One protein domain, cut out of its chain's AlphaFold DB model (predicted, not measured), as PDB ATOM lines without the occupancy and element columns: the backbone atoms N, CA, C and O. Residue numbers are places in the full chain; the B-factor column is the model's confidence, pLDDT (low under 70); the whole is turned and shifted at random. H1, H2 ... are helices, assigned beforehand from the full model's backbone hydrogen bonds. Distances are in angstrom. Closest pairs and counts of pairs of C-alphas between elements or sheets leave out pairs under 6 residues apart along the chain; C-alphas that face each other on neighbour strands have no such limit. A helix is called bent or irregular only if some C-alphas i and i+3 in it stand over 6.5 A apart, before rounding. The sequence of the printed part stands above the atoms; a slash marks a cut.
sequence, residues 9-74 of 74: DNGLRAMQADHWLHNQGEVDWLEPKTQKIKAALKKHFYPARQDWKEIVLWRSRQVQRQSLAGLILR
ATOM      1  N   ASP A   9     250.368 243.179 176.893       72.81
ATOM      2  CA  ASP A   9     251.707 242.893 177.425       72.81
ATOM      3  C   ASP A   9     251.778 242.941 178.960       72.81
ATOM      4  O   ASP A   9     252.637 242.303 179.575       72.81
ATOM      5  N   ASN A  10     250.887 243.695 179.612       79.25
ATOM      6  CA  ASN A  10     250.817 243.741 181.073       79.25
ATOM      7  C   ASN A  10     250.157 242.487 181.657       79.25
ATOM      8  O   ASN A  10     250.532 242.063 182.750       79.25
ATOM      9  N   GLY A  11     249.217 241.884 180.927       85.06
ATOM     10  CA  GLY A  11     248.537 240.656 181.340       85.06
ATOM     11  C   GLY A  11     249.474 239.462 181.295       85.06
ATOM     12  O   GLY A  11     249.584 238.729 182.277       85.06
ATOM     13  N   LEU A  12     250.241 239.343 180.206       89.50
ATOM     14  CA  LEU A  12     251.207 238.259 180.031       89.50
ATOM     15  C   LEU A  12     252.232 238.216 181.172       89.50
ATOM     16  O   LEU A  12     252.446 237.163 181.765       89.50
ATOM     17  N   ARG A  13     252.816 239.365 181.536       92.06
ATOM     18  CA  ARG A  13     253.794 239.440 182.637       92.06
ATOM     19  C   ARG A  13     253.181 239.081 183.990       92.06
ATOM     20  O   ARG A  13     253.809 238.372 184.774       92.06
ATOM     21  N   ALA A  14     251.963 239.554 184.270       92.50
ATOM     22  CA  ALA A  14     251.265 239.234 185.515       92.50
ATOM     23  C   ALA A  14     250.960 237.732 185.620       92.50
ATOM     24  O   ALA A  14     251.194 237.130 186.665       92.50
ATOM     25  N   MET A  15     250.513 237.114 184.523       94.06
ATOM     26  CA  MET A  15     250.271 235.672 184.460       94.06
ATOM     27  C   MET A  15     251.561 234.861 184.572       94.06
ATOM     28  O   MET A  15     251.582 233.865 185.281       94.06
ATOM     29  N   GLN A  16     252.648 235.261 183.908       96.31
ATOM     30  CA  GLN A  16     253.943 234.577 184.021       96.31
ATOM     31  C   GLN A  16     254.458 234.569 185.464       96.31
ATOM     32  O   GLN A  16     254.910 233.534 185.946       96.31
ATOM     33  N   ALA A  17     254.355 235.701 186.167       96.94
ATOM     34  CA  ALA A  17     254.740 235.789 187.572       96.94
ATOM     35  C   ALA A  17     253.873 234.888 188.469       96.94
ATOM     36  O   ALA A  17     254.400 234.249 189.379       96.94
ATOM     37  N   ASP A  18     252.566 234.807 188.196       97.50
ATOM     38  CA  ASP A  18     251.649 233.934 188.933       97.50
ATOM     39  C   ASP A  18     251.950 232.446 188.716       97.50
ATOM     40  O   ASP A  18     252.016 231.680 189.676       97.50
ATOM     41  N   HIS A  19     252.206 232.046 187.468       97.81
ATOM     42  CA  HIS A  19     252.608 230.677 187.142       97.81
ATOM     43  C   HIS A  19     253.948 230.317 187.781       97.81
ATOM     44  O   HIS A  19     254.079 229.240 188.355       97.81
ATOM     45  N   TRP A  20     254.935 231.216 187.712       97.69
ATOM     46  CA  TRP A  20     256.231 230.999 188.348       97.69
ATOM     47  C   TRP A  20     256.084 230.765 189.856       97.69
ATOM     48  O   TRP A  20     256.710 229.841 190.369       97.69
ATOM     49  N   LEU A  21     255.242 231.557 190.535       98.12
ATOM     50  CA  LEU A  21     254.966 231.434 191.970       98.12
ATOM     51  C   LEU A  21     254.418 230.045 192.319       98.12
ATOM     52  O   LEU A  21     254.958 229.384 193.198       98.12
ATOM     53  N   HIS A  22     253.391 229.582 191.602       97.31
ATOM     54  CA  HIS A  22     252.794 228.259 191.835       97.31
ATOM     55  C   HIS A  22     253.708 227.097 191.432       97.31
ATOM     56  O   HIS A  22     253.556 225.988 191.931       97.31
ATOM     57  N   ASN A  23     254.694 227.342 190.568       97.81
ATOM     58  CA  ASN A  23     255.701 226.348 190.206       97.81
ATOM     59  C   ASN A  23     256.793 226.163 191.282       97.81
ATOM     60  O   ASN A  23     257.635 225.284 191.130       97.81
ATOM     61  N   GLN A  24     256.819 226.978 192.347       94.38
ATOM     62  CA  GLN A  24     257.797 226.833 193.439       94.38
ATOM     63  C   GLN A  24     257.376 225.811 194.514       94.38
ATOM     64  O   GLN A  24     258.183 225.500 195.388       94.38
ATOM     65  N   GLY A  25     256.149 225.280 194.458       94.25
ATOM     66  CA  GLY A  25     255.586 224.398 195.487       94.25
ATOM     67  C   GLY A  25     254.492 225.093 196.297       94.25
ATOM     68  O   GLY A  25     253.699 225.851 195.740       94.25
ATOM     69  N   GLU A  26     254.418 224.815 197.602       97.50
ATOM     70  CA  GLU A  26     253.435 225.476 198.466       97.50
ATOM     71  C   GLU A  26     253.657 226.992 198.497       97.50
ATOM     72  O   GLU A  26     254.765 227.488 198.701       97.50
ATOM     73  N   VAL A  27     252.575 227.735 198.279       97.81
ATOM     74  CA  VAL A  27     252.600 229.194 198.241       97.81
ATOM     75  C   VAL A  27     252.451 229.744 199.654       97.81
ATOM     76  O   VAL A  27     251.405 229.569 200.281       97.81
ATOM     77  N   ASP A  28     253.454 230.485 200.123       97.75
ATOM     78  CA  ASP A  28     253.317 231.327 201.310       97.75
ATOM     79  C   ASP A  28     252.542 232.605 200.952       97.75
ATOM     80  O   ASP A  28     253.034 233.508 200.269       97.75
ATOM     81  N   TRP A  29     251.297 232.679 201.419       97.06
ATOM     82  CA  TRP A  29     250.385 233.796 201.168       97.06
ATOM     83  C   TRP A  29     250.702 235.057 201.979       97.06
ATOM     84  O   TRP A  29     250.223 236.145 201.637       97.06
ATOM     85  N   LEU A  30     251.492 234.931 203.045       97.50
ATOM     86  CA  LEU A  30     251.926 236.055 203.873       97.50
ATOM     87  C   LEU A  30     253.216 236.687 203.343       97.50
ATOM     88  O   LEU A  30     253.506 237.835 203.683       97.50
ATOM     89  N   GLU A  31     253.946 235.993 202.464       98.00
ATOM     90  CA  GLU A  31     255.147 236.530 201.835       98.00
ATOM     91  C   GLU A  31     254.827 237.821 201.042       98.00
ATOM     92  O   GLU A  31     253.946 237.830 200.166       98.00
ATOM     93  N   PRO A  32     255.573 238.925 201.256       98.25
ATOM     94  CA  PRO A  32     255.355 240.176 200.526       98.25
ATOM     95  C   PRO A  32     255.425 240.028 198.999       98.25
ATOM     96  O   PRO A  32     254.718 240.725 198.262       98.25
ATOM     97  N   LYS A  33     256.260 239.109 198.494       97.12
ATOM     98  CA  LYS A  33     256.384 238.832 197.058       97.12
ATOM     99  C   LYS A  33     255.115 238.189 196.500       97.12
ATOM    100  O   LYS A  33     254.620 238.658 195.472       97.12
ATOM    101  N   THR A  34     254.557 237.195 197.190       98.19
ATOM    102  CA  THR A  34     253.267 236.580 196.845       98.19
ATOM    103  C   THR A  34     252.165 237.627 196.763       98.19
ATOM    104  O   THR A  34     251.480 237.732 195.743       98.19
ATOM    105  N   GLN A  35     252.040 238.476 197.786       98.25
ATOM    106  CA  GLN A  35     251.026 239.532 197.810       98.25
ATOM    107  C   GLN A  35     251.189 240.512 196.644       98.25
ATOM    108  O   GLN A  35     250.203 240.880 196.002       98.25
ATOM    109  N   LYS A  36     252.429 240.885 196.306       97.75
ATOM    110  CA  LYS A  36     252.726 241.758 195.163       97.75
ATOM    111  C   LYS A  36     252.325 241.123 193.827       97.75
ATOM    112  O   LYS A  36     251.712 241.802 193.001       97.75
ATOM    113  N   ILE A  37     252.639 239.843 193.615       97.12
ATOM    114  CA  ILE A  37     252.270 239.099 192.399       97.12
ATOM    115  C   ILE A  37     250.743 239.026 192.271       97.12
ATOM    116  O   ILE A  37     250.183 239.428 191.248       97.12
ATOM    117  N   LYS A  38     250.049 238.616 193.340       96.56
ATOM    118  CA  LYS A  38     248.583 238.496 193.346       96.56
ATOM    119  C   LYS A  38     247.883 239.846 193.192       96.56
ATOM    120  O   LYS A  38     246.873 239.932 192.493       96.56
ATOM    121  N   ALA A  39     248.426 240.917 193.769       95.00
ATOM    122  CA  ALA A  39     247.904 242.268 193.582       95.00
ATOM    123  C   ALA A  39     248.041 242.744 192.127       95.00
ATOM    124  O   ALA A  39     247.104 243.342 191.593       95.00
ATOM    125  N   ALA A  40     249.169 242.456 191.466       92.56
ATOM    126  CA  ALA A  40     249.371 242.791 190.057       92.56
ATOM    127  C   ALA A  40     248.385 242.038 189.149       92.56
ATOM    128  O   ALA A  40     247.741 242.658 188.298       92.56
ATOM    129  N   LEU A  41     248.206 240.734 189.384       92.88
ATOM    130  CA  LEU A  41     247.239 239.908 188.662       92.88
ATOM    131  C   LEU A  41     245.807 240.428 188.859       92.88
ATOM    132  O   LEU A  41     245.098 240.696 187.887       92.88
ATOM    133  N   LYS A  42     245.405 240.663 190.114       91.44
ATOM    134  CA  LYS A  42     244.083 241.207 190.446       91.44
ATOM    135  C   LYS A  42     243.855 242.558 189.784       91.44
ATOM    136  O   LYS A  42     242.798 242.759 189.205       91.44
ATOM    137  N   LYS A  43     244.826 243.472 189.820       88.44
ATOM    138  CA  LYS A  43     244.692 244.791 189.185       88.44
ATOM    139  C   LYS A  43     244.450 244.679 187.681       88.44
ATOM    140  O   LYS A  43     243.686 245.483 187.155       88.44
ATOM    141  N   HIS A  44     245.085 243.720 187.004       87.19
ATOM    142  CA  HIS A  44     244.933 243.536 185.563       87.19
ATOM    143  C   HIS A  44     243.529 243.038 185.184       87.19
ATOM    144  O   HIS A  44     242.880 243.644 184.333       87.19
ATOM    145  N   PHE A  45     243.040 241.991 185.855       84.56
ATOM    146  CA  PHE A  45     241.764 241.338 185.521       84.56
ATOM    147  C   PHE A  45     240.547 241.918 186.257       84.56
ATOM    148  O   PHE A  45     239.412 241.780 185.805       84.56
ATOM    149  N   TYR A  46     240.772 242.594 187.381       86.31
ATOM    150  CA  TYR A  46     239.754 243.244 188.200       86.31
ATOM    151  C   TYR A  46     240.268 244.599 188.726       86.31
ATOM    152  O   TYR A  46     240.623 244.742 189.900       86.31
ATOM    153  N   PRO A  47     240.288 245.641 187.876       82.94
ATOM    154  CA  PRO A  47     240.731 246.976 188.274       82.94
ATOM    155  C   PRO A  47     239.826 247.626 189.330       82.94
ATOM    156  O   PRO A  47     240.225 248.613 189.939       82.94
ATOM    157  N   ALA A  48     238.597 247.119 189.505       82.94
ATOM    158  CA  ALA A  48     237.570 247.594 190.440       82.94
ATOM    159  C   ALA A  48     237.135 249.067 190.291       82.94
ATOM    160  O   ALA A  48     236.293 249.531 191.064       82.94
ATOM    161  N   ARG A  49     237.656 249.793 189.295       86.50
ATOM    162  CA  ARG A  49     237.286 251.178 188.992       86.50
ATOM    163  C   ARG A  49     235.853 251.265 188.460       86.50
ATOM    164  O   ARG A  49     235.370 250.339 187.810       86.50
ATOM    165  N   GLN A  50     235.181 252.377 188.745       89.38
ATOM    166  CA  GLN A  50     233.782 252.594 188.366       89.38
ATOM    167  C   GLN A  50     233.580 252.592 186.842       89.38
ATOM    168  O   GLN A  50     232.712 251.883 186.340       89.38
ATOM    169  N   ASP A  51     234.444 253.293 186.111       86.62
ATOM    170  CA  ASP A  51     234.451 253.345 184.644       86.62
ATOM    171  C   ASP A  51     234.598 251.956 184.003       86.62
ATOM    172  O   ASP A  51     233.889 251.603 183.063       86.62
ATOM    173  N   TRP A  52     235.469 251.116 184.562       85.81
ATOM    174  CA  TRP A  52     235.626 249.737 184.116       85.81
ATOM    175  C   TRP A  52     234.340 248.919 184.285       85.81
ATOM    176  O   TRP A  52     233.950 248.193 183.370       85.81
ATOM    177  N   LYS A  53     233.649 249.049 185.428       87.44
ATOM    178  CA  LYS A  53     232.379 248.340 185.671       87.44
ATOM    179  C   LYS A  53     231.316 248.745 184.649       87.44
ATOM    180  O   LYS A  53     230.592 247.887 184.144       87.44
ATOM    181  N   GLU A  54     231.247 250.028 184.309       90.94
ATOM    182  CA  GLU A  54     230.326 250.546 183.291       90.94
ATOM    183  C   GLU A  54     230.641 249.986 181.898       90.94
ATOM    184  O   GLU A  54     229.734 249.529 181.198       90.94
ATOM    185  N   ILE A  55     231.924 249.914 181.525       87.94
ATOM    186  CA  ILE A  55     232.365 249.305 180.261       87.94
ATOM    187  C   ILE A  55     231.993 247.817 180.201       87.94
ATOM    188  O   ILE A  55     231.502 247.358 179.167       87.94
ATOM    189  N   VAL A  56     232.168 247.061 181.290       87.12
ATOM    190  CA  VAL A  56     231.762 245.643 181.365       87.12
ATOM    191  C   VAL A  56     230.260 245.492 181.110       87.12
ATOM    192  O   VAL A  56     229.844 244.674 180.280       87.12
ATOM    193  N   LEU A  57     229.433 246.310 181.766       91.62
ATOM    194  CA  LEU A  57     227.982 246.298 181.567       91.62
ATOM    195  C   LEU A  57     227.607 246.648 180.124       91.62
ATOM    196  O   LEU A  57     226.780 245.966 179.518       91.62
ATOM    197  N   TRP A  58     228.233 247.666 179.544       92.38
ATOM    198  CA  TRP A  58     227.972 248.055 178.163       92.38
ATOM    199  C   TRP A  58     228.380 246.961 177.168       92.38
ATOM    200  O   TRP A  58     227.575 246.571 176.315       92.38
ATOM    201  N   ARG A  59     229.589 246.403 177.306       90.88
ATOM    202  CA  ARG A  59     230.098 245.383 176.382       90.88
ATOM    203  C   ARG A  59     229.294 244.089 176.459       90.88
ATOM    204  O   ARG A  59     229.011 243.496 175.419       90.88
ATOM    205  N   SER A  60     228.864 243.679 177.654       92.56
ATOM    206  CA  SER A  60     228.017 242.489 177.818       92.56
ATOM    207  C   SER A  60     226.706 242.597 177.027       92.56
ATOM    208  O   SER A  60     226.338 241.661 176.318       92.56
ATOM    209  N   ARG A  61     226.050 243.766 177.043       96.38
ATOM    210  CA  ARG A  61     224.828 244.025 176.261       96.38
ATOM    211  C   ARG A  61     225.082 243.979 174.756       96.38
ATOM    212  O   ARG A  61     224.228 243.515 174.006       96.38
ATOM    213  N   GLN A  62     226.240 244.452 174.294       95.19
ATOM    214  CA  GLN A  62     226.601 244.349 172.878       95.19
ATOM    215  C   GLN A  62     226.774 242.897 172.436       95.19
ATOM    216  O   GLN A  62     226.230 242.518 171.403       95.19
ATOM    217  N   VAL A  63     227.483 242.084 173.226       94.69
ATOM    218  CA  VAL A  63     227.687 240.660 172.922       94.69
ATOM    219  C   VAL A  63     226.352 239.915 172.904       94.69
ATOM    220  O   VAL A  63     226.099 239.173 171.966       94.69
ATOM    221  N   GLN A  64     225.449 240.187 173.851       96.19
ATOM    222  CA  GLN A  64     224.097 239.611 173.839       96.19
ATOM    223  C   GLN A  64     223.339 239.924 172.537       96.19
ATOM    224  O   GLN A  64     222.733 239.032 171.950       96.19
ATOM    225  N   ARG A  65     223.409 241.169 172.040       96.56
ATOM    226  CA  ARG A  65     222.798 241.535 170.747       96.56
ATOM    227  C   ARG A  65     223.436 240.798 169.570       96.56
ATOM    228  O   ARG A  65     222.713 240.347 168.690       96.56
ATOM    229  N   GLN A  66     224.763 240.664 169.558       95.62
ATOM    230  CA  GLN A  66     225.475 239.901 168.527       95.62
ATOM    231  C   GLN A  66     225.048 238.427 168.533       95.62
ATOM    232  O   GLN A  66     224.796 237.863 167.473       95.62
ATOM    233  N   SER A  67     224.901 237.827 169.718       96.44
ATOM    234  CA  SER A  67     224.397 236.460 169.866       96.44
ATOM    235  C   SER A  67     222.977 236.311 169.325       96.44
ATOM    236  O   SER A  67     222.730 235.396 168.547       96.44
ATOM    237  N   LEU A  68     222.058 237.224 169.667       97.19
ATOM    238  CA  LEU A  68     220.688 237.210 169.135       97.19
ATOM    239  C   LEU A  68     220.662 237.344 167.608       97.19
ATOM    240  O   LEU A  68     219.954 236.593 166.943       97.19
ATOM    241  N   ALA A  69     221.462 238.249 167.040       96.69
ATOM    242  CA  ALA A  69     221.565 238.407 165.589       96.69
ATOM    243  C   ALA A  69     222.044 237.115 164.902       96.69
ATOM    244  O   ALA A  69     221.497 236.726 163.874       96.69
ATOM    245  N   GLY A  70     223.012 236.414 165.501       95.69
ATOM    246  CA  GLY A  70     223.493 235.122 165.002       95.69
ATOM    247  C   GLY A  70     222.468 233.985 165.083       95.69
ATOM    248  O   GLY A  70     222.591 233.014 164.344       95.69
ATOM    249  N   LEU A  71     221.451 234.092 165.947       95.19
ATOM    250  CA  LEU A  71     220.333 233.141 165.994       95.19
ATOM    251  C   LEU A  71     219.280 233.423 164.914       95.19
ATOM    252  O   LEU A  71     218.641 232.486 164.446       95.19
ATOM    253  N   ILE A  72     219.098 234.692 164.534       90.75
ATOM    254  CA  ILE A  72     218.103 235.126 163.537       90.75
ATOM    255  C   ILE A  72     218.613 234.917 162.102       90.75
ATOM    256  O   ILE A  72     217.816 234.672 161.206       90.75
ATOM    257  N   LEU A  73     219.928 234.985 161.874       71.50
ATOM    258  CA  LEU A  73     220.558 234.791 160.558       71.50
ATOM    259  C   LEU A  73     220.720 233.305 160.149       71.50
ATOM    260  O   LEU A  73     221.696 232.967 159.480       71.50
ATOM    261  N   ARG A  74     219.797 232.419 160.547       54.31
ATOM    262  CA  ARG A  74     219.745 231.025 160.067       54.31
ATOM    263  C   ARG A  74     218.735 230.839 158.948       54.31
ATOM    264  O   ARG A  74     217.619 231.383 159.077       54.31
TER     265      ARG A  74
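Overview. This is residues 9 to 74 of the 74 residues of an uncharacterized protein of Rhodospirillaceae bacterium TMED8 (UniProt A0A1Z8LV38). A long, straight helical arm, H3, sticks out into the open from a small head, a hairpin of the two shorter helices H1 and H2 packed on each other. H3 has no helix beside it, and the arm makes much of the length of the whole. The printed part has 66 residues with three named helices, in the order H1, H2, H3 along the chain, and no named strand; its class is all helix. It is extended, with a radius of gyration of the C-alphas of 17.9 A, and elongated, spanning 52 by 29 by 20 A.

Along the chain. Start with the longest helix, H3, residues 50 to 72: find C-alpha 50 at (233.782, 252.594, 188.366), and from there the helix runs 34.2 A to C-alpha 72 at (218.103, 235.126, 163.537). Go back along the chain to H2, residues 32 to 45, which covers 20.3 A from its first to its last C-alpha. Before it comes H1, residues 9 to 22; it begins at C-alpha 9, at (251.707, 242.893, 177.425), and reaches C-alpha 22 after 20.6 A. None of the three helices is bent or irregular.

Arrangement. Look first along H3: it touches no helix. It is apart from H1, and it is apart from H2 too, though the two follow each other in the chain. Now turn to H1 and H2, which touch, with 14 pairs of C-alphas within 8 A. Their closest C-alphas are those of Ala 14 and Leu 41, 5.2 A apart. The two helices run opposite ways at a steep tilt of 41 degrees and form a helical hairpin, with their centres 9.3 A apart. In the backbones of H2 and H3, every O i to N i+4 pair is within hydrogen-bond range; in H1, 9 of 10 are.

Size, cuts and confidence. For the full length, go from Glu 31 to Arg 74, whose C-alphas are the two farthest apart, at 55.0 A; the first and last printed C-alphas, those of Asp 9 and Arg 74, are 38.3 A apart. Residues 46 to 74, of which 50 to 72 belong to H3, stand free, and so do residues 23 to 28 in the link between H1 and H2. That link, of 9 residues, is short, and the link from H2 to H3, of 4 residues, is tight. The printed part has no cut and ends at residue 74, the chain's last. In the B-factor column, the mean pLDDT of the printed part is 91.9, and one residue, Arg 74, is under 70.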